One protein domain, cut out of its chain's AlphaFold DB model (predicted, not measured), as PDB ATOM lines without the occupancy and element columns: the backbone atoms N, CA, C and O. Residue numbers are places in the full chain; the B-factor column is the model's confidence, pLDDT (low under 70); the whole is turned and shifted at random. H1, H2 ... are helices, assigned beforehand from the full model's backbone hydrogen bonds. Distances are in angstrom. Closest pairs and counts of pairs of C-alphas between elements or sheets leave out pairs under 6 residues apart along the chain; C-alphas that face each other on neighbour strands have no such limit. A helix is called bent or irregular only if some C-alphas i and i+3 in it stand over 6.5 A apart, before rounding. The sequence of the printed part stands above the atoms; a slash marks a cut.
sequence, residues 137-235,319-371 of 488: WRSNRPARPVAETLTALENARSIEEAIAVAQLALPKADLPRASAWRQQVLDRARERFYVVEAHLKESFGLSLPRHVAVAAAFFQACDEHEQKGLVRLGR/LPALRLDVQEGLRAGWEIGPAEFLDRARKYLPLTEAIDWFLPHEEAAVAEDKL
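AT A GLANCE: This is residues 137 to 235 and 319 to 371 of the 488 residues of an uncharacterized protein of Chondromyces crocatus (UniProt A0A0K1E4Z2). An elongated, all-helix body is built along one long bent helix, H7, with the helix H6 folded back beside its first arm, H7a. The hairpin of H1 and H2 crosses the beginning of H7a at one end of the body, and H5 crosses H7a farther along; toward the other end H4 packs between H3a and H7b, and H3b reaches beyond them as the far tip. The printed part has 152 residues with seven named helices, H1 to H7 in order along the chain, and no named strand. It is only just loose, close to compact, with a radius of gyration of the C-alphas of 17.9 A and spans of 57 by 32 by 25 A.

HOW THE PARTS SIT: Start at the hub, H7, residues 338 to 369, which touches five other helices. It was assigned as one helix by its hydrogen bonds but is bent: C-alphas 357 and 360 are 7.0 A apart, and its arms H7a, residues 338 to 357, and H7b, residues 360 to 369, stand at a steep tilt of 45 degrees. H7a also has a kink of 41 degrees near residue 347. H6, residues 319 to 336, forms a helical hairpin with H7a, opposite ways at a shallow tilt of 13 degrees; their closest C-alphas, of Gly 333 and Phe 341, are 4.2 A apart. H5, residues 224 to 233, touches H7a at a steep tilt of 67 degrees, closest at the C-alphas of Gly 229 and Lys 347, 4.4 A. H5 and H6 only just touch, with 3 pairs of C-alphas within 8 A, the closest those of Leu 233 and Val 326, 7.5 A. Look next at H1, residues 146 to 154, and H2, residues 159 to 169, a helical hairpin at a shallow tilt of 14 degrees, with the C-alphas of Leu 153 and Ala 162 closest at 5.6 A. H2 touches residues 342 to 349 of H7a alone, about perpendicular at 85 degrees, closest at the C-alphas of Ala 166 and Ala 345, 6.4 A. Toward the other end, H4, residues 211 to 221, touches H7b at a shallow tilt of 30 degrees, opposite ways, closest at the C-alphas of His 211 and Glu 362, 5.1 A. H3, residues 175 to 204, was also assigned as one helix by its hydrogen bonds but is bent, with C-alphas 191 and 194 6.8 A apart; its arms H3a, residues 175 to 191, and H3b, residues 194 to 204, stand at 53 degrees. H3a touches H4 at a steep tilt of 48 degrees, closest at the C-alphas of Leu 186 and Ala 217, 5.0 A, while H3b touches no helix but is near H4. Every O i to N i+4 pair is within hydrogen-bond range in H1, H2, H3a, H3b, H4, H5, H6 and H7b; in H7a 13 of 16 are.

IN THESE COORDINATES: Find C-alpha 338 at (-4.328, 13.926, 25.696); from there H7a runs 27.3 A to C-alpha 357, and H7b covers 14.3 A, ending at C-alpha 369 at (6.732, 39.983, -7.004). H6 measures 25.9 A and H5 14.4 A. H1 begins at C-alpha 146 at (-14.503, 11.372, 22.944) and is 12.4 A long; H2 is 15.2 A, H3a 24.1 A, H3b 15.0 A and H4 15.2 A.

THE WHOLE: The two C-alphas farthest apart, of Thr 151 and Glu 202, are 57.6 A apart. Residues 236 to 318 are not printed, and C-alphas 235 and 319 are 11.8 A apart across this cut, which lies in the link from H5 to H6. Of the links that are printed whole, H3 to H4 is short and the others are tight. The mean pLDDT of the printed part is 93.1; residues 137 to 144 are under 70.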
ATOM      1  N   TRP A 137     -17.947  22.802   8.233       50.88
ATOM      2  CA  TRP A 137     -17.897  21.784   9.290       50.88
ATOM      3  C   TRP A 137     -19.272  21.314   9.799       50.88
ATOM      4  O   TRP A 137     -19.390  20.809  10.917       50.88
ATOM      5  N   ARG A 138     -20.335  21.421   8.988       53.28
ATOM      6  CA  ARG A 138     -21.624  20.769   9.285       53.28
ATOM      7  C   ARG A 138     -21.623  19.335   8.761       53.28
ATOM      8  O   ARG A 138     -22.025  19.081   7.634       53.28
ATOM      9  N   SER A 139     -21.198  18.378   9.584       47.97
ATOM     10  CA  SER A 139     -21.297  16.950   9.247       47.97
ATOM     11  C   SER A 139     -22.351  16.232  10.097       47.97
ATOM     12  O   SER A 139     -22.348  16.344  11.320       47.97
ATOM     13  N   ASN A 140     -23.181  15.417   9.434       46.22
ATOM     14  CA  ASN A 140     -24.130  14.464  10.028       46.22
ATOM     15  C   ASN A 140     -23.492  13.101  10.396       46.22
ATOM     16  O   ASN A 140     -24.214  12.156  10.711       46.22
ATOM     17  N   ARG A 141     -22.159  12.946  10.330       46.59
ATOM     18  CA  ARG A 141     -21.483  11.719  10.796       46.59
ATOM     19  C   ARG A 141     -21.098  11.842  12.271       46.59
ATOM     20  O   ARG A 141     -20.546  12.874  12.652       46.59
ATOM     21  N   PRO A 142     -21.318  10.795  13.087       49.72
ATOM     22  CA  PRO A 142     -20.835  10.799  14.455       49.72
ATOM     23  C   PRO A 142     -19.304  10.797  14.431       49.72
ATOM     24  O   PRO A 142     -18.679   9.907  13.850       49.72
ATOM     25  N   ALA A 143     -18.704  11.816  15.046       61.91
ATOM     26  CA  ALA A 143     -17.305  11.775  15.450       61.91
ATOM     27  C   ALA A 143     -17.053  10.504  16.281       61.91
ATOM     28  O   ALA A 143     -17.966  10.027  16.965       61.91
ATOM     29  N   ARG A 144     -15.823   9.968  16.262       66.62
ATOM     30  CA  ARG A 144     -15.427   8.948  17.247       66.62
ATOM     31  C   ARG A 144     -15.824   9.429  18.651       66.62
ATOM     32  O   ARG A 144     -15.621  10.613  18.949       66.62
ATOM     33  N   PRO A 145     -16.364   8.555  19.521       80.88
ATOM     34  CA  PRO A 145     -16.630   8.919  20.903       80.88
ATOM     35  C   PRO A 145     -15.394   9.561  21.537       80.88
ATOM     36  O   PRO A 145     -14.259   9.129  21.314       80.88
ATOM     37  N   VAL A 146     -15.606  10.614  22.330       83.44
ATOM     38  CA  VAL A 146     -14.503  11.372  22.944       83.44
ATOM     39  C   VAL A 146     -13.614  10.455  23.786       83.44
ATOM     40  O   VAL A 146     -12.398  10.562  23.705       83.44
ATOM     41  N   ALA A 147     -14.213   9.505  24.513       87.38
ATOM     42  CA  ALA A 147     -13.491   8.524  25.319       87.38
ATOM     43  C   ALA A 147     -12.543   7.648  24.479       87.38
ATOM     44  O   ALA A 147     -11.364   7.555  24.798       87.38
ATOM     45  N   GLU A 148     -13.019   7.085  23.362       90.19
ATOM     46  CA  GLU A 148     -12.179   6.276  22.464       90.19
ATOM     47  C   GLU A 148     -11.029   7.090  21.864       90.19
ATOM     48  O   GLU A 148      -9.915   6.590  21.708       90.19
ATOM     49  N   THR A 149     -11.289   8.359  21.538       91.62
ATOM     50  CA  THR A 149     -10.260   9.262  21.009       91.62
ATOM     51  C   THR A 149      -9.187   9.541  22.056       91.62
ATOM     52  O   THR A 149      -8.006   9.497  21.733       91.62
ATOM     53  N   LEU A 150      -9.577   9.787  23.310       93.19
ATOM     54  CA  LEU A 150      -8.634  10.009  24.406       93.19
ATOM     55  C   LEU A 150      -7.771   8.769  24.663       93.19
ATOM     56  O   LEU A 150      -6.554   8.900  24.719       93.19
ATOM     57  N   THR A 151      -8.362   7.571  24.695       94.56
ATOM     58  CA  THR A 151      -7.598   6.320  24.822       94.56
ATOM     59  C   THR A 151      -6.634   6.112  23.651       94.56
ATOM     60  O   THR A 151      -5.507   5.658  23.837       94.56
ATOM     61  N   ALA A 152      -7.030   6.449  22.422       94.75
ATOM     62  CA  ALA A 152      -6.125   6.373  21.276       94.75
ATOM     63  C   ALA A 152      -4.971   7.391  21.377       94.75
ATOM     64  O   ALA A 152      -3.844   7.061  21.018       94.75
ATOM     65  N   LEU A 153      -5.233   8.596  21.897       95.38
ATOM     66  CA  LEU A 153      -4.214   9.626  22.124       95.38
ATOM     67  C   LEU A 153      -3.232   9.249  23.240       95.38
ATOM     68  O   LEU A 153      -2.045   9.507  23.094       95.38
ATOM     69  N   GLU A 154      -3.693   8.601  24.313       95.44
ATOM     70  CA  GLU A 154      -2.829   8.066  25.382       95.44
ATOM     71  C   GLU A 154      -1.813   7.042  24.862       95.44
ATOM     72  O   GLU A 154      -0.718   6.916  25.404       95.44
ATOM     73  N   ASN A 155      -2.171   6.318  23.800       96.12
ATOM     74  CA  ASN A 155      -1.329   5.292  23.187       96.12
ATOM     75  C   ASN A 155      -0.483   5.806  22.009       96.12
ATOM     76  O   ASN A 155       0.317   5.039  21.465       96.12
ATOM     77  N   ALA A 156      -0.659   7.064  21.593       96.31
ATOM     78  CA  ALA A 156       0.124   7.653  20.513       96.31
ATOM     79  C   ALA A 156       1.587   7.834  20.951       96.31
ATOM     80  O   ALA A 156       1.879   8.292  22.054       96.31
ATOM     81  N   ARG A 157       2.529   7.463  20.081       96.56
ATOM     82  CA  ARG A 157       3.976   7.460  20.368       96.56
ATOM     83  C   ARG A 157       4.686   8.712  19.869       96.56
ATOM     84  O   ARG A 157       5.864   8.910  20.158       96.56
ATOM     85  N   SER A 158       3.988   9.529  19.093       96.94
ATOM     86  CA  SER A 158       4.492  10.758  18.494       96.94
ATOM     87  C   SER A 158       3.366  11.773  18.326       96.94
ATOM     88  O   SER A 158       2.182  11.424  18.337       96.94
ATOM     89  N   ILE A 159       3.740  13.039  18.136       96.31
ATOM     90  CA  ILE A 159       2.768  14.095  17.857       96.31
ATOM     91  C   ILE A 159       2.096  13.881  16.495       96.31
ATOM     92  O   ILE A 159       0.916  14.176  16.344       96.31
ATOM     93  N   GLU A 160       2.800  13.316  15.518       96.94
ATOM     94  CA  GLU A 160       2.263  12.989  14.198       96.94
ATOM     95  C   GLU A 160       1.163  11.922  14.296       96.94
ATOM     96  O   GLU A 160       0.091  12.080  13.709       96.94
ATOM     97  N   GLU A 161       1.388  10.870  15.093       97.06
ATOM     98  CA  GLU A 161       0.362   9.865  15.393       97.06
ATOM     99  C   GLU A 161      -0.833  10.489  16.124       97.06
ATOM    100  O   GLU A 161      -1.983  10.221  15.771       97.06
ATOM    101  N   ALA A 162      -0.583  11.366  17.101       96.88
ATOM    102  CA  ALA A 162      -1.638  12.058  17.836       96.88
ATOM    103  C   ALA A 162      -2.484  12.961  16.918       96.88
ATOM    104  O   ALA A 162      -3.715  12.956  17.003       96.88
ATOM    105  N   ILE A 163      -1.848  13.687  15.990       96.69
ATOM    106  CA  ILE A 163      -2.527  14.489  14.965       96.69
ATOM    107  C   ILE A 163      -3.419  13.592  14.104       96.69
ATOM    108  O   ILE A 163      -4.596  13.912  13.931       96.69
ATOM    109  N   ALA A 164      -2.910  12.456  13.621       94.88
ATOM    110  CA  ALA A 164      -3.691  11.520  12.812       94.88
ATOM    111  C   ALA A 164      -4.909  10.970  13.579       94.88
ATOM    112  O   ALA A 164      -6.016  10.902  13.036       94.88
ATOM    113  N   VAL A 165      -4.746  10.636  14.865       94.69
ATOM    114  CA  VAL A 165      -5.854  10.224  15.742       94.69
ATOM    115  C   VAL A 165      -6.895  11.337  15.876       94.69
ATOM    116  O   VAL A 165      -8.091  11.075  15.724       94.69
ATOM    117  N   ALA A 166      -6.466  12.577  16.128       93.19
ATOM    118  CA  ALA A 166      -7.371  13.712  16.282       93.19
ATOM    119  C   ALA A 166      -8.111  14.054  14.978       93.19
ATOM    120  O   ALA A 166      -9.309  14.323  15.023       93.19
ATOM    121  N   GLN A 167      -7.449  13.974  13.821       90.94
ATOM    122  CA  GLN A 167      -8.071  14.172  12.504       90.94
ATOM    123  C   GLN A 167      -9.217  13.185  12.253       90.94
ATOM    124  O   GLN A 167     -10.271  13.574  11.756       90.94
ATOM    125  N   LEU A 168      -9.058  11.917  12.648       88.81
ATOM    126  CA  LEU A 168     -10.120  10.909  12.532       88.81
ATOM    127  C   LEU A 168     -11.317  11.179  13.459       88.81
ATOM    128  O   LEU A 168     -12.415  10.686  13.199       88.81
ATOM    129  N   ALA A 169     -11.109  11.928  14.541       85.88
ATOM    130  CA  ALA A 169     -12.151  12.299  15.494       85.88
ATOM    131  C   ALA A 169     -12.888  13.592  15.114       85.88
ATOM    132  O   ALA A 169     -13.875  13.947  15.761       85.88
ATOM    133  N   LEU A 170     -12.421  14.307  14.092       82.00
ATOM    134  CA  LEU A 170     -13.025  15.550  13.649       82.00
ATOM    135  C   LEU A 170     -14.126  15.319  12.600       82.00
ATOM    136  O   LEU A 170     -14.045  14.372  11.813       82.00
ATOM    137  N   PRO A 171     -15.173  16.171  12.570       76.31
ATOM    138  CA  PRO A 171     -16.121  16.177  11.459       76.31
ATOM    139  C   PRO A 171     -15.366  16.380  10.140       76.31
ATOM    140  O   PRO A 171     -14.319  17.002  10.129       76.31
ATOM    141  N   LYS A 172     -15.860  15.880   9.009       74.56
ATOM    142  CA  LYS A 172     -15.219  16.219   7.727       74.56
ATOM    143  C   LYS A 172     -15.745  17.557   7.227       74.56
ATOM    144  O   LYS A 172     -16.960  17.748   7.213       74.56
ATOM    145  N   ALA A 173     -14.842  18.433   6.797       74.88
ATOM    146  CA  ALA A 173     -15.201  19.660   6.105       74.88
ATOM    147  C   ALA A 173     -15.780  19.368   4.707       74.88
ATOM    148  O   ALA A 173     -15.315  18.464   4.005       74.88
ATOM    149  N   ASP A 174     -16.751  20.170   4.269       81.94
ATOM    150  CA  ASP A 174     -17.145  20.299   2.862       81.94
ATOM    151  C   ASP A 174     -16.059  21.080   2.101       81.94
ATOM    152  O   ASP A 174     -16.147  22.293   1.880       81.94
ATOM    153  N   LEU A 175     -14.979  20.370   1.761       81.69
ATOM    154  CA  LEU A 175     -13.792  20.946   1.125       81.69
ATOM    155  C   LEU A 175     -14.092  21.653  -0.210       81.69
ATOM    156  O   LEU A 175     -13.523  22.729  -0.417       81.69
ATOM    157  N   PRO A 176     -14.957  21.137  -1.111       86.56
ATOM    158  CA  PRO A 176     -15.333  21.857  -2.327       86.56
ATOM    159  C   PRO A 176     -15.988  23.212  -2.050       86.56
ATOM    160  O   PRO A 176     -15.566  24.219  -2.623       86.56
ATOM    161  N   ARG A 177     -16.972  23.268  -1.140       85.44
ATOM    162  CA  ARG A 177     -17.641  24.527  -0.781       85.44
ATOM    163  C   ARG A 177     -16.671  25.511  -0.125       85.44
ATOM    164  O   ARG A 177     -16.656  26.684  -0.496       85.44
ATOM    165  N   ALA A 178     -15.838  25.034   0.803       89.19
ATOM    166  CA  ALA A 178     -14.813  25.854   1.449       89.19
ATOM    167  C   ALA A 178     -13.803  26.411   0.433       89.19
ATOM    168  O   ALA A 178     -13.491  27.598   0.461       89.19
ATOM    169  N   SER A 179     -13.339  25.582  -0.507       93.12
ATOM    170  CA  SER A 179     -12.390  25.993  -1.550       93.12
ATOM    171  C   SER A 179     -12.988  27.036  -2.494       93.12
ATOM    172  O   SER A 179     -12.323  28.019  -2.806       93.12
ATOM    173  N   ALA A 180     -14.246  26.868  -2.913       94.00
ATOM    174  CA  ALA A 180     -14.932  27.842  -3.763       94.00
ATOM    175  C   ALA A 180     -15.085  29.206  -3.067       94.00
ATOM    176  O   ALA A 180     -14.829  30.246  -3.674       94.00
ATOM    177  N   TRP A 181     -15.440  29.205  -1.778       94.50
ATOM    178  CA  TRP A 181     -15.504  30.429  -0.978       94.50
ATOM    179  C   TRP A 181     -14.132  31.097  -0.825       94.50
ATOM    180  O   TRP A 181     -13.999  32.293  -1.085       94.50
ATOM    181  N   ARG A 182     -13.098  30.333  -0.450       97.12
ATOM    182  CA  ARG A 182     -11.726  30.846  -0.309       97.12
ATOM    183  C   ARG A 182     -11.218  31.448  -1.617       97.12
ATOM    184  O   ARG A 182     -10.646  32.533  -1.588       97.12
ATOM    185  N   GLN A 183     -11.504  30.810  -2.754       98.25
ATOM    186  CA  GLN A 183     -11.181  31.343  -4.078       98.25
ATOM    187  C   GLN A 183     -11.880  32.684  -4.337       98.25
ATOM    188  O   GLN A 183     -11.221  33.657  -4.687       98.25
ATOM    189  N   GLN A 184     -13.185  32.783  -4.070       97.88
ATOM    190  CA  GLN A 184     -13.934  34.034  -4.231       97.88
ATOM    191  C   GLN A 184     -13.398  35.171  -3.340       97.88
ATOM    192  O   GLN A 184     -13.376  36.336  -3.742       97.88
ATOM    193  N   VAL A 185     -13.010  34.874  -2.097       98.00
ATOM    194  CA  VAL A 185     -12.401  35.861  -1.187       98.00
ATOM    195  C   VAL A 185     -11.009  36.268  -1.683       98.00
ATOM    196  O   VAL A 185     -10.690  37.456  -1.688       98.00
ATOM    197  N   LEU A 186     -10.203  35.307  -2.142       98.75
ATOM    198  CA  LEU A 186      -8.873  35.549  -2.697       98.75
ATOM    199  C   LEU A 186      -8.918  36.467  -3.920       98.75
ATOM    200  O   LEU A 186      -8.131  37.409  -3.998       98.75
ATOM    201  N   ASP A 187      -9.847  36.229  -4.844       98.56
ATOM    202  CA  ASP A 187      -9.997  37.049  -6.047       98.56
ATOM    203  C   ASP A 187     -10.368  38.495  -5.689       98.56
ATOM    204  O   ASP A 187      -9.718  39.432  -6.152       98.56
ATOM    205  N   ARG A 188     -11.299  38.692  -4.744       98.00
ATOM    206  CA  ARG A 188     -11.636  40.030  -4.224       98.00
ATOM    207  C   ARG A 188     -10.446  40.728  -3.564       98.00
ATOM    208  O   ARG A 188     -10.242  41.924  -3.765       98.00
ATOM    209  N   ALA A 189      -9.653  40.007  -2.771       98.56
ATOM    210  CA  ALA A 189      -8.473  40.584  -2.134       98.56
ATOM    211  C   ALA A 189      -7.406  40.984  -3.167       98.56
ATOM    212  O   ALA A 189      -6.782  42.034  -3.021       98.56
ATOM    213  N   ARG A 190      -7.232  40.194  -4.233       98.50
ATOM    214  CA  ARG A 190      -6.330  40.510  -5.353       98.50
ATOM    215  C   ARG A 190      -6.788  41.725  -6.148       98.50
ATOM    216  O   ARG A 190      -5.962  42.564  -6.480       98.50
ATOM    217  N   GLU A 191      -8.083  41.868  -6.408       97.50
ATOM    218  CA  GLU A 191      -8.625  43.078  -7.039       97.50
ATOM    219  C   GLU A 191      -8.388  44.315  -6.164       97.50
ATOM    220  O   GLU A 191      -7.970  45.370  -6.646       97.50
ATOM    221  N   ARG A 192      -8.596  44.176  -4.849       97.88
ATOM    222  CA  ARG A 192      -8.413  45.258  -3.877       97.88
ATOM    223  C   ARG A 192      -6.944  45.617  -3.627       97.88
ATOM    224  O   ARG A 192      -6.676  46.737  -3.192       97.88
ATOM    225  N   PHE A 193      -6.007  44.711  -3.922       98.62
ATOM    226  CA  PHE A 193      -4.570  44.890  -3.696       98.62
ATOM    227  C   PHE A 193      -4.056  46.228  -4.225       98.62
ATOM    228  O   PHE A 193      -3.415  46.949  -3.472       98.62
ATOM    229  N   TYR A 194      -4.389  46.604  -5.461       98.25
ATOM    230  CA  TYR A 194      -3.851  47.819  -6.082       98.25
ATOM    231  C   TYR A 194      -4.256  49.104  -5.352       98.25
ATOM    232  O   TYR A 194      -3.471  50.045  -5.261       98.25
ATOM    233  N   VAL A 195      -5.470  49.147  -4.797       98.25
ATOM    234  CA  VAL A 195      -5.941  50.309  -4.029       98.25
ATOM    235  C   VAL A 195      -5.237  50.368  -2.672       98.25
ATOM    236  O   VAL A 195      -4.836  51.439  -2.230       98.25
ATOM    237  N   VAL A 196      -5.037  49.215  -2.026       98.56
ATOM    238  CA  VAL A 196      -4.325  49.136  -0.741       98.56
ATOM    239  C   VAL A 196      -2.828  49.414  -0.911       98.56
ATOM    240  O   VAL A 196      -2.226  50.082  -0.073       98.56
ATOM    241  N   GLU A 197      -2.221  48.953  -2.002       98.50
ATOM    242  CA  GLU A 197      -0.837  49.254  -2.365       98.50
ATOM    243  C   GLU A 197      -0.651  50.755  -2.599       98.50
ATOM    244  O   GLU A 197       0.268  51.348  -2.030       98.50
ATOM    245  N   ALA A 198      -1.533  51.381  -3.386       98.56
ATOM    246  CA  ALA A 198      -1.501  52.822  -3.616       98.56
ATOM    247  C   ALA A 198      -1.614  53.602  -2.298       98.56
ATOM    248  O   ALA A 198      -0.839  54.530  -2.069       98.56
ATOM    249  N   HIS A 199      -2.502  53.167  -1.400       98.31
ATOM    250  CA  HIS A 199      -2.671  53.767  -0.077       98.31
ATOM    251  C   HIS A 199      -1.427  53.619   0.809       98.31
ATOM    252  O   HIS A 199      -0.955  54.599   1.381       98.31
ATOM    253  N   LEU A 200      -0.818  52.425   0.876       98.31
ATOM    254  CA  LEU A 200       0.447  52.242   1.600       98.31
ATOM    255  C   LEU A 200       1.545  53.137   1.008       98.31
ATOM    256  O   LEU A 200       2.341  53.726   1.747       98.31
ATOM    257  N   LYS A 201       1.580  53.268  -0.320       98.19
ATOM    258  CA  LYS A 201       2.563  54.105  -0.998       98.19
ATOM    259  C   LYS A 201       2.378  55.581  -0.675       98.19
ATOM    260  O   LYS A 201       3.375  56.264  -0.453       98.19
ATOM    261  N   GLU A 202       1.141  56.055  -0.618       97.50
ATOM    262  CA  GLU A 202       0.800  57.431  -0.266       97.50
ATOM    263  C   GLU A 202       1.092  57.731   1.212       97.50
ATOM    264  O   GLU A 202       1.865  58.642   1.514       97.50
ATOM    265  N   SER A 203       0.556  56.926   2.131       95.62
ATOM    266  CA  SER A 203       0.650  57.167   3.576       95.62
ATOM    267  C   SER A 203       2.051  56.891   4.140       95.62
ATOM    268  O   SER A 203       2.548  57.634   4.992       95.62
ATOM    269  N   PHE A 204       2.723  55.831   3.674       97.75
ATOM    270  CA  PHE A 204       4.003  55.372   4.232       97.75
ATOM    271  C   PHE A 204       5.194  55.590   3.298       97.75
ATOM    272  O   PHE A 204       6.330  55.561   3.767       97.75
ATOM    273  N   GLY A 205       4.989  55.795   1.995       98.19
ATOM    274  CA  GLY A 205       6.079  55.822   1.012       98.19
ATOM    275  C   GLY A 205       6.634  54.436   0.655       98.19
ATOM    276  O   GLY A 205       7.633  54.353  -0.068       98.19
ATOM    277  N   LEU A 206       5.995  53.362   1.125       98.44
ATOM    278  CA  LEU A 206       6.439  51.968   1.011       98.44
ATOM    279  C   LEU A 206       5.613  51.204  -0.031       98.44
ATOM    280  O   LEU A 206       4.487  51.586  -0.330       98.44
ATOM    281  N   SER A 207       6.172  50.132  -0.588       97.69
ATOM    282  CA  SER A 207       5.470  49.267  -1.547       97.69
ATOM    283  C   SER A 207       4.916  48.019  -0.856       97.69
ATOM    284  O   SER A 207       5.589  47.430  -0.009       97.69
ATOM    285  N   LEU A 208       3.696  47.612  -1.210       98.44
ATOM    286  CA  LEU A 208       3.025  46.459  -0.609       98.44
ATOM    287  C   LEU A 208       3.282  45.202  -1.451       98.44
ATOM    288  O   LEU A 208       3.052  45.248  -2.654       98.44
ATOM    289  N   PRO A 209       3.702  44.070  -0.866       98.38
ATOM    290  CA  PRO A 209       3.819  42.833  -1.626       98.38
ATOM    291  C   PRO A 209       2.468  42.106  -1.748       98.38
ATOM    292  O   PRO A 209       1.664  42.077  -0.811       98.38
ATOM    293  N   ARG A 210       2.226  41.464  -2.893       98.62
ATOM    294  CA  ARG A 210       0.987  40.752  -3.253       98.62
ATOM    295  C   ARG A 210       0.618  39.642  -2.281       98.62
ATOM    296  O   ARG A 210      -0.566  39.364  -2.091       98.62
ATOM    297  N   HIS A 211       1.603  39.027  -1.627       98.50
ATOM    298  CA  HIS A 211       1.344  37.983  -0.632       98.50
ATOM    299  C   HIS A 211       0.508  38.502   0.557       98.50
ATOM    300  O   HIS A 211      -0.173  37.727   1.224       98.50
ATOM    301  N   VAL A 212       0.482  39.819   0.802       98.81
ATOM    302  CA  VAL A 212      -0.370  40.422   1.838       98.81
ATOM    303  C   VAL A 212      -1.853  40.331   1.477       98.81
ATOM    304  O   VAL A 212      -2.671  40.111   2.368       98.81
ATOM    305  N   ALA A 213      -2.214  40.410   0.192       98.81
ATOM    306  CA  ALA A 213      -3.593  40.179  -0.243       98.81
ATOM    307  C   ALA A 213      -4.022  38.723   0.001       98.81
ATOM    308  O   ALA A 213      -5.154  38.474   0.408       98.81
ATOM    309  N   VAL A 214      -3.105  37.764  -0.178       98.88
ATOM    310  CA  VAL A 214      -3.341  36.343   0.138       98.88
ATOM    311  C   VAL A 214      -3.570  36.159   1.640       98.88
ATOM    312  O   VAL A 214      -4.548  35.533   2.044       98.88
ATOM    313  N   ALA A 215      -2.723  36.764   2.475       98.75
ATOM    314  CA  ALA A 215      -2.884  36.729   3.924       98.75
ATOM    315  C   ALA A 215      -4.197  37.393   4.384       98.75
ATOM    316  O   ALA A 215      -4.897  36.852   5.236       98.75
ATOM    317  N   ALA A 216      -4.576  38.533   3.801       98.75
ATOM    318  CA  ALA A 216      -5.855  39.181   4.087       98.75
ATOM    319  C   ALA A 216      -7.046  38.293   3.695       98.75
ATOM    320  O   ALA A 216      -7.984  38.140   4.481       98.75
ATOM    321  N   ALA A 217      -6.985  37.661   2.519       98.75
ATOM    322  CA  ALA A 217      -8.007  36.726   2.066       98.75
ATOM    323  C   ALA A 217      -8.160  35.534   3.015       98.75
ATOM    324  O   ALA A 217      -9.286  35.142   3.309       98.75
ATOM    325  N   PHE A 218      -7.055  35.005   3.546       98.62
ATOM    326  CA  PHE A 218      -7.087  33.960   4.565       98.62
ATOM    327  C   PHE A 218      -7.913  34.383   5.788       98.62
ATOM    328  O   PHE A 218      -8.874  33.700   6.134       98.62
ATOM    329  N   PHE A 219      -7.623  35.541   6.391       98.31
ATOM    330  CA  PHE A 219      -8.370  36.005   7.568       98.31
ATOM    331  C   PHE A 219      -9.859  36.244   7.285       98.31
ATOM    332  O   PHE A 219     -10.692  35.974   8.150       98.31
ATOM    333  N   GLN A 220     -10.196  36.741   6.093       97.19
ATOM    334  CA  GLN A 220     -11.580  37.002   5.683       97.19
ATOM    335  C   GLN A 220     -12.348  35.730   5.308       97.19
ATOM    336  O   GLN A 220     -13.572  35.692   5.427       97.19
ATOM    337  N   ALA A 221     -11.649  34.700   4.831       96.38
ATOM    338  CA  ALA A 221     -12.264  33.441   4.440       96.38
ATOM    339  C   ALA A 221     -12.520  32.507   5.631       96.38
ATOM    340  O   ALA A 221     -13.350  31.607   5.490       96.38
ATOM    341  N   CYS A 222     -11.840  32.733   6.763       94.44
ATOM    342  CA  CYS A 222     -11.917  31.892   7.954       94.44
ATOM    343  C   CYS A 222     -13.348  31.752   8.503       94.44
ATOM    344  O   CYS A 222     -13.965  32.746   8.900       94.44
ATOM    345  N   ASP A 223     -13.837  30.516   8.595       90.81
ATOM    346  CA  ASP A 223     -15.149  30.179   9.158       90.81
ATOM    347  C   ASP A 223     -15.166  30.135  10.699       90.81
ATOM    348  O   ASP A 223     -14.155  30.335  11.368       90.81
ATOM    349  N   GLU A 224     -16.322  29.852  11.311       88.88
ATOM    350  CA  GLU A 224     -16.463  29.822  12.777       88.88
ATOM    351  C   GLU A 224     -15.497  28.858  13.497       88.88
ATOM    352  O   GLU A 224     -15.155  29.084  14.661       88.88
ATOM    353  N   HIS A 225     -15.073  27.764  12.857       88.44
ATOM    354  CA  HIS A 225     -14.135  26.805  13.444       88.44
ATOM    355  C   HIS A 225     -12.696  27.301  13.331       88.44
ATOM    356  O   HIS A 225     -11.946  27.250  14.309       88.44
ATOM    357  N   GLU A 226     -12.332  27.836  12.172       93.94
ATOM    358  CA  GLU A 226     -11.016  28.420  11.911       93.94
ATOM    359  C   GLU A 226     -10.789  29.668  12.786       93.94
ATOM    360  O   GLU A 226      -9.729  29.819  13.402       93.94
ATOM    361  N   GLN A 227     -11.825  30.494  12.978       94.56
ATOM    362  CA  GLN A 227     -11.806  31.640  13.893       94.56
ATOM    363  C   GLN A 227     -11.579  31.222  15.353       94.56
ATOM    364  O   GLN A 227     -10.849  31.898  16.075       94.56
ATOM    365  N   LYS A 228     -12.124  30.084  15.812       94.12
ATOM    366  CA  LYS A 228     -11.811  29.556  17.160       94.12
ATOM    367  C   LYS A 228     -10.329  29.209  17.302       94.12
ATOM    368  O   LYS A 228      -9.772  29.392  18.384       94.12
ATOM    369  N   GLY A 229      -9.695  28.724  16.232       95.94
ATOM    370  CA  GLY A 229      -8.247  28.520  16.161       95.94
ATOM    371  C   GLY A 229      -7.479  29.827  16.327       95.94
ATOM    372  O   GLY A 229      -6.632  29.926  17.215       95.94
ATOM    373  N   LEU A 230      -7.835  30.846  15.541       97.31
ATOM    374  CA  LEU A 230      -7.227  32.178  15.616       97.31
ATOM    375  C   LEU A 230      -7.400  32.811  17.000       97.31
ATOM    376  O   LEU A 230      -6.424  33.277  17.580       97.31
ATOM    377  N   VAL A 231      -8.600  32.756  17.584       96.25
ATOM    378  CA  VAL A 231      -8.882  33.272  18.934       96.25
ATOM    379  C   VAL A 231      -8.070  32.537  19.999       96.25
ATOM    380  O   VAL A 231      -7.524  33.174  20.896       96.25
ATOM    381  N   ARG A 232      -7.943  31.207  19.906       95.56
ATOM    382  CA  ARG A 232      -7.156  30.410  20.861       95.56
ATOM    383  C   ARG A 232      -5.659  30.727  20.778       95.56
ATOM    384  O   ARG A 232      -5.021  30.789  21.827       95.56
ATOM    385  N   LEU A 233      -5.124  30.942  19.571       95.50
ATOM    386  CA  LEU A 233      -3.765  31.463  19.364       95.50
ATOM    387  C   LEU A 233      -3.643  32.941  19.746       95.50
ATOM    388  O   LEU A 233      -2.537  33.447  19.915       95.50
ATOM    389  N   GLY A 234      -4.770  33.647  19.825       96.31
ATOM    390  CA  GLY A 234      -4.819  35.079  20.039       96.31
ATOM    391  C   GLY A 234      -4.307  35.887  18.861       96.31
ATOM    392  O   GLY A 234      -3.600  36.865  19.071       96.31
ATOM    393  N   ARG A 235      -4.594  35.453  17.633       97.06
ATOM    394  CA  ARG A 235      -4.180  36.117  16.394       97.06
ATOM    395  C   ARG A 235      -5.347  36.868  15.784       97.06
ATOM    396  O   ARG A 235      -6.440  36.322  15.654       97.06
ATOM    397  N   LEU A 319       1.821  33.571   6.403       98.50
ATOM    398  CA  LEU A 319       1.144  32.295   6.631       98.50
ATOM    399  C   LEU A 319       2.084  31.182   7.134       98.50
ATOM    400  O   LEU A 319       1.672  30.466   8.046       98.50
ATOM    401  N   PRO A 320       3.349  31.065   6.680       98.19
ATOM    402  CA  PRO A 320       4.336  30.172   7.283       98.19
ATOM    403  C   PRO A 320       4.600  30.459   8.766       98.19
ATOM    404  O   PRO A 320       4.675  29.524   9.561       98.19
ATOM    405  N   ALA A 321       4.671  31.736   9.161       97.50
ATOM    406  CA  ALA A 321       4.845  32.110  10.565       97.50
ATOM    407  C   ALA A 321       3.629  31.687  11.408       97.50
ATOM    408  O   ALA A 321       3.777  31.095  12.475       97.50
ATOM    409  N   LEU A 322       2.413  31.911  10.897       98.00
ATOM    410  CA  LEU A 322       1.189  31.451  11.555       98.00
ATOM    411  C   LEU A 322       1.101  29.915  11.600       98.00
ATOM    412  O   LEU A 322       0.630  29.345  12.583       98.00
ATOM    413  N   ARG A 323       1.578  29.224  10.558       98.25
ATOM    414  CA  ARG A 323       1.638  27.760  10.515       98.25
ATOM    415  C   ARG A 323       2.548  27.209  11.606       98.25
ATOM    416  O   ARG A 323       2.179  26.208  12.227       98.25
ATOM    417  N   LEU A 324       3.691  27.854  11.853       97.56
ATOM    418  CA  LEU A 324       4.582  27.510  12.959       97.56
ATOM    419  C   LEU A 324       3.881  27.719  14.308       97.56
ATOM    420  O   LEU A 324       3.862  26.789  15.111       97.56
ATOM    421  N   ASP A 325       3.226  28.866  14.524       97.25
ATOM    422  CA  ASP A 325       2.480  29.138  15.766       97.25
ATOM    423  C   ASP A 325       1.434  28.038  16.058       97.25
ATOM    424  O   ASP A 325       1.269  27.591  17.197       97.25
ATOM    425  N   VAL A 326       0.732  27.555  15.023       98.06
ATOM    426  CA  VAL A 326      -0.222  26.440  15.137       98.06
ATOM    427  C   VAL A 326       0.480  25.142  15.559       98.06
ATOM    428  O   VAL A 326      -0.017  24.425  16.433       98.06
ATOM    429  N   GLN A 327       1.631  24.826  14.958       97.75
ATOM    430  CA  GLN A 327       2.411  23.621  15.274       97.75
ATOM    431  C   GLN A 327       2.960  23.653  16.702       97.75
ATOM    432  O   GLN A 327       2.845  22.664  17.425       97.75
ATOM    433  N   GLU A 328       3.513  24.787  17.129       97.06
ATOM    434  CA  GLU A 328       3.969  25.004  18.504       97.06
ATOM    435  C   GLU A 328       2.802  24.891  19.488       97.06
ATOM    436  O   GLU A 328       2.912  24.237  20.527       97.06
ATOM    437  N   GLY A 329       1.640  25.432  19.118       97.00
ATOM    438  CA  GLY A 329       0.404  25.284  19.868       97.00
ATOM    439  C   GLY A 329      -0.014  23.822  20.052       97.00
ATOM    440  O   GLY A 329      -0.355  23.429  21.169       97.00
ATOM    441  N   LEU A 330       0.016  23.005  18.995       97.81
ATOM    442  CA  LEU A 330      -0.271  21.566  19.081       97.81
ATOM    443  C   LEU A 330       0.758  20.837  19.953       97.81
ATOM    444  O   LEU A 330       0.367  20.051  20.815       97.81
ATOM    445  N   ARG A 331       2.052  21.136  19.779       97.94
ATOM    446  CA  ARG A 331       3.143  20.531  20.558       97.94
ATOM    447  C   ARG A 331       3.006  20.811  22.049       97.94
ATOM    448  O   ARG A 331       3.023  19.878  22.840       97.94
ATOM    449  N   ALA A 332       2.747  22.058  22.423       97.00
ATOM    450  CA  ALA A 332       2.510  22.408  23.819       97.00
ATOM    451  C   ALA A 332       1.256  21.716  24.393       97.00
ATOM    452  O   ALA A 332       1.213  21.406  25.577       97.00
ATOM    453  N   GLY A 333       0.231  21.436  23.577       97.12
ATOM    454  CA  GLY A 333      -0.910  20.625  24.019       97.12
ATOM    455  C   GLY A 333      -0.543  19.160  24.251       97.12
ATOM    456  O   GLY A 333      -0.980  18.569  25.235       97.12
ATOM    457  N   TRP A 334       0.282  18.595  23.366       96.81
ATOM    458  CA  TRP A 334       0.790  17.225  23.470       96.81
ATOM    459  C   TRP A 334       1.614  17.019  24.745       96.81
ATOM    460  O   TRP A 334       1.407  16.042  25.455       96.81
ATOM    461  N   GLU A 335       2.481  17.978  25.069       96.81
ATOM    462  CA  GLU A 335       3.309  17.962  26.282       96.81
ATOM    463  C   GLU A 335       2.487  18.051  27.579       96.81
ATOM    464  O   GLU A 335       2.905  17.517  28.604       96.81
ATOM    465  N   ILE A 336       1.313  18.694  27.544       97.44
ATOM    466  CA  ILE A 336       0.399  18.782  28.696       97.44
ATOM    467  C   ILE A 336      -0.402  17.487  28.868       97.44
ATOM    468  O   ILE A 336      -0.596  17.024  29.992       97.44
ATOM    469  N   GLY A 337      -0.890  16.909  27.769       96.81
ATOM    470  CA  GLY A 337      -1.538  15.601  27.767       96.81
ATOM    471  C   GLY A 337      -2.741  15.479  26.821       96.81
ATOM    472  O   GLY A 337      -3.171  16.458  26.204       96.81
ATOM    473  N   PRO A 338      -3.337  14.274  26.723       95.81
ATOM    474  CA  PRO A 338      -4.328  13.926  25.696       95.81
ATOM    475  C   PRO A 338      -5.547  14.852  25.617       95.81
ATOM    476  O   PRO A 338      -5.999  15.188  24.523       95.81
ATOM    477  N   ALA A 339      -6.081  15.287  26.763       94.38
ATOM    478  CA  ALA A 339      -7.261  16.150  26.806       94.38
ATOM    479  C   ALA A 339      -6.977  17.558  26.257       94.38
ATOM    480  O   ALA A 339      -7.743  18.059  25.431       94.38
ATOM    481  N   GLU A 340      -5.864  18.171  26.668       96.50
ATOM    482  CA  GLU A 340      -5.444  19.487  26.171       96.50
ATOM    483  C   GLU A 340      -5.043  19.407  24.695       96.50
ATOM    484  O   GLU A 340      -5.424  20.267  23.898       96.50
ATOM    485  N   PHE A 341      -4.333  18.348  24.294       96.81
ATOM    486  CA  PHE A 341      -4.014  18.108  22.891       96.81
ATOM    487  C   PHE A 341      -5.279  18.021  22.031       96.81
ATOM    488  O   PHE A 341      -5.373  18.708  21.016       96.81
ATOM    489  N   LEU A 342      -6.278  17.231  22.444       95.00
ATOM    490  CA  LEU A 342      -7.535  17.095  21.708       95.00
ATOM    491  C   LEU A 342      -8.301  18.424  21.628       95.00
ATOM    492  O   LEU A 342      -8.849  18.754  20.574       95.00
ATOM    493  N   ASP A 343      -8.332  19.201  22.715       94.31
ATOM    494  CA  ASP A 343      -8.955  20.528  22.737       94.31
ATOM    495  C   ASP A 343      -8.309  21.492  21.729       94.31
ATOM    496  O   ASP A 343      -9.019  22.196  20.996       94.31
ATOM    497  N   ARG A 344      -6.971  21.498  21.659       96.12
ATOM    498  CA  ARG A 344      -6.212  22.302  20.695       96.12
ATOM    499  C   ARG A 344      -6.384  21.790  19.276       96.12
ATOM    500  O   ARG A 344      -6.709  22.580  18.397       96.12
ATOM    501  N   ALA A 345      -6.261  20.484  19.051       95.62
ATOM    502  CA  ALA A 345      -6.424  19.862  17.740       95.62
ATOM    503  C   ALA A 345      -7.783  20.199  17.112       95.62
ATOM    504  O   ALA A 345      -7.849  20.541  15.932       95.62
ATOM    505  N   ARG A 346      -8.857  20.238  17.915       92.88
ATOM    506  CA  ARG A 346     -10.196  20.654  17.459       92.88
ATOM    507  C   ARG A 346     -10.294  22.079  16.926       92.88
ATOM    508  O   ARG A 346     -11.227  22.370  16.185       92.88
ATOM    509  N   LYS A 347      -9.370  22.961  17.304       94.06
ATOM    510  CA  LYS A 347      -9.329  24.363  16.863       94.06
ATOM    511  C   LYS A 347      -8.241  24.596  15.814       94.06
ATOM    512  O   LYS A 347      -8.411  25.397  14.905       94.06
ATOM    513  N   TYR A 348      -7.122  23.893  15.943       96.69
ATOM    514  CA  TYR A 348      -5.900  24.119  15.177       96.69
ATOM    515  C   TYR A 348      -5.827  23.317  13.881       96.69
ATOM    516  O   TYR A 348      -5.201  23.783  12.933       96.69
ATOM    517  N   LEU A 349      -6.470  22.149  13.798       94.94
ATOM    518  CA  LEU A 349      -6.480  21.363  12.561       94.94
ATOM    519  C   LEU A 349      -7.340  22.003  11.456       94.94
ATOM    520  O   LEU A 349      -6.818  22.130  10.352       94.94
ATOM    521  N   PRO A 350      -8.561  22.520  11.720       93.38
ATOM    522  CA  PRO A 350      -9.292  23.296  10.711       93.38
ATOM    523  C   PRO A 350      -8.494  24.510  10.220       93.38
ATOM    524  O   PRO A 350      -8.382  24.755   9.023       93.38
ATOM    525  N   LEU A 351      -7.855  25.228  11.152       95.88
ATOM    526  CA  LEU A 351      -7.004  26.369  10.824       95.88
ATOM    527  C   LEU A 351      -5.786  25.962   9.981       95.88
ATOM    528  O   LEU A 351      -5.409  26.678   9.060       95.88
ATOM    529  N   THR A 352      -5.190  24.803  10.269       96.31
ATOM    530  CA  THR A 352      -4.098  24.224   9.476       96.31
ATOM    531  C   THR A 352      -4.540  23.962   8.039       96.31
ATOM    532  O   THR A 352      -3.847  24.378   7.120       96.31
ATOM    533  N   GLU A 353      -5.702  23.335   7.836       94.25
ATOM    534  CA  GLU A 353      -6.245  23.073   6.495       94.25
ATOM    535  C   GLU A 353      -6.516  24.367   5.716       94.25
ATOM    536  O   GLU A 353      -6.298  24.423   4.505       94.25
ATOM    537  N   ALA A 354      -6.975  25.421   6.398       96.31
ATOM    538  CA  ALA A 354      -7.140  26.735   5.791       96.31
ATOM    539  C   ALA A 354      -5.795  27.343   5.376       96.31
ATOM    540  O   ALA A 354      -5.655  27.766   4.232       96.31
ATOM    541  N   ILE A 355      -4.797  27.352   6.268       98.25
ATOM    542  CA  ILE A 355      -3.453  27.866   5.961       98.25
ATOM    543  C   ILE A 355      -2.853  27.108   4.773       98.25
ATOM    544  O   ILE A 355      -2.420  27.735   3.808       98.25
ATOM    545  N   ASP A 356      -2.890  25.775   4.810       97.44
ATOM    546  CA  ASP A 356      -2.306  24.916   3.779       97.44
ATOM    547  C   ASP A 356      -2.984  25.122   2.406       97.44
ATOM    548  O   ASP A 356      -2.328  24.999   1.374       97.44
ATOM    549  N   TRP A 357      -4.264  25.521   2.371       97.94
ATOM    550  CA  TRP A 357      -4.949  25.912   1.132       97.94
ATOM    551  C   TRP A 357      -4.397  27.219   0.538       97.94
ATOM    552  O   TRP A 357      -4.260  27.333  -0.678       97.94
ATOM    553  N   PHE A 358      -4.065  28.209   1.374       98.69
ATOM    554  CA  PHE A 358      -3.562  29.512   0.917       98.69
ATOM    555  C   PHE A 358      -2.053  29.533   0.628       98.69
ATOM    556  O   PHE A 358      -1.616  30.364  -0.170       98.69
ATOM    557  N   LEU A 359      -1.256  28.634   1.222       98.56
ATOM    558  CA  LEU A 359       0.207  28.613   1.058       98.56
ATOM    559  C   LEU A 359       0.672  28.598  -0.415       98.56
ATOM    560  O   LEU A 359       1.478  29.460  -0.768       98.56
ATOM    561  N   PRO A 360       0.131  27.755  -1.322       98.62
ATOM    562  CA  PRO A 360       0.534  27.778  -2.733       98.62
ATOM    563  C   PRO A 360       0.240  29.112  -3.441       98.62
ATOM    564  O   PRO A 360       0.952  29.515  -4.360       98.62
ATOM    565  N   HIS A 361      -0.811  29.826  -3.025       98.62
ATOM    566  CA  HIS A 361      -1.129  31.150  -3.565       98.62
ATOM    567  C   HIS A 361      -0.175  32.227  -3.047       98.62
ATOM    568  O   HIS A 361       0.111  33.185  -3.767       98.62
ATOM    569  N   GLU A 362       0.320  32.065  -1.822       97.50
ATOM    570  CA  GLU A 362       1.336  32.931  -1.236       97.50
ATOM    571  C   GLU A 362       2.684  32.745  -1.949       97.50
ATOM    572  O   GLU A 362       3.294  33.727  -2.365       97.50
ATOM    573  N   GLU A 363       3.086  31.497  -2.205       97.94
ATOM    574  CA  GLU A 363       4.278  31.157  -2.998       97.94
ATOM    575  C   GLU A 363       4.211  31.738  -4.419       97.94
ATOM    576  O   GLU A 363       5.178  32.333  -4.901       97.94
ATOM    577  N   ALA A 364       3.052  31.631  -5.081       98.44
ATOM    578  CA  ALA A 364       2.841  32.224  -6.399       98.44
ATOM    579  C   ALA A 364       2.970  33.758  -6.372       98.44
ATOM    580  O   ALA A 364       3.590  34.335  -7.264       98.44
ATOM    581  N   ALA A 365       2.436  34.417  -5.337       98.19
ATOM    582  CA  ALA A 365       2.549  35.864  -5.171       98.19
ATOM    583  C   ALA A 365       4.003  36.308  -4.921       98.19
ATOM    584  O   ALA A 365       4.455  37.287  -5.511       98.19
ATOM    585  N   VAL A 366       4.758  35.562  -4.105       97.62
ATOM    586  CA  VAL A 366       6.200  35.784  -3.878       97.62
ATOM    587  C   VAL A 366       6.987  35.675  -5.185       97.62
ATOM    588  O   VAL A 366       7.861  36.505  -5.455       97.62
ATOM    589  N   ALA A 367       6.673  34.669  -6.008       97.94
ATOM    590  CA  ALA A 367       7.314  34.464  -7.301       97.94
ATOM    591  C   ALA A 367       6.985  35.585  -8.303       97.94
ATOM    592  O   ALA A 367       7.880  36.044  -9.015       97.94
ATOM    593  N   GLU A 368       5.731  36.049  -8.341       97.94
ATOM    594  CA  GLU A 368       5.296  37.165  -9.192       97.94
ATOM    595  C   GLU A 368       6.011  38.472  -8.821       97.94
ATOM    596  O   GLU A 368       6.563  39.148  -9.693       97.94
ATOM    597  N   ASP A 369       6.067  38.785  -7.526       97.69
ATOM    598  CA  ASP A 369       6.732  39.983  -7.004       97.69
ATOM    599  C   ASP A 369       8.259  39.922  -7.099       97.69
ATOM    600  O   ASP A 369       8.926  40.952  -6.980       97.69
ATOM    601  N   LYS A 370       8.827  38.723  -7.298       97.06
ATOM    602  CA  LYS A 370      10.268  38.455  -7.174       97.06
ATOM    603  C   LYS A 370      10.795  38.993  -5.846       97.06
ATOM    604  O   LYS A 370      11.756  39.768  -5.811       97.06
ATOM    605  N   LEU A 371      10.118  38.602  -4.765       95.50
ATOM    606  CA  LEU A 371      10.369  39.133  -3.431       95.50
ATOM    607  C   LEU A 371      11.865  39.014  -3.074       95.50
ATOM    608  O   LEU A 371      12.464  37.948  -3.273       95.50
TER     609      LEU A 371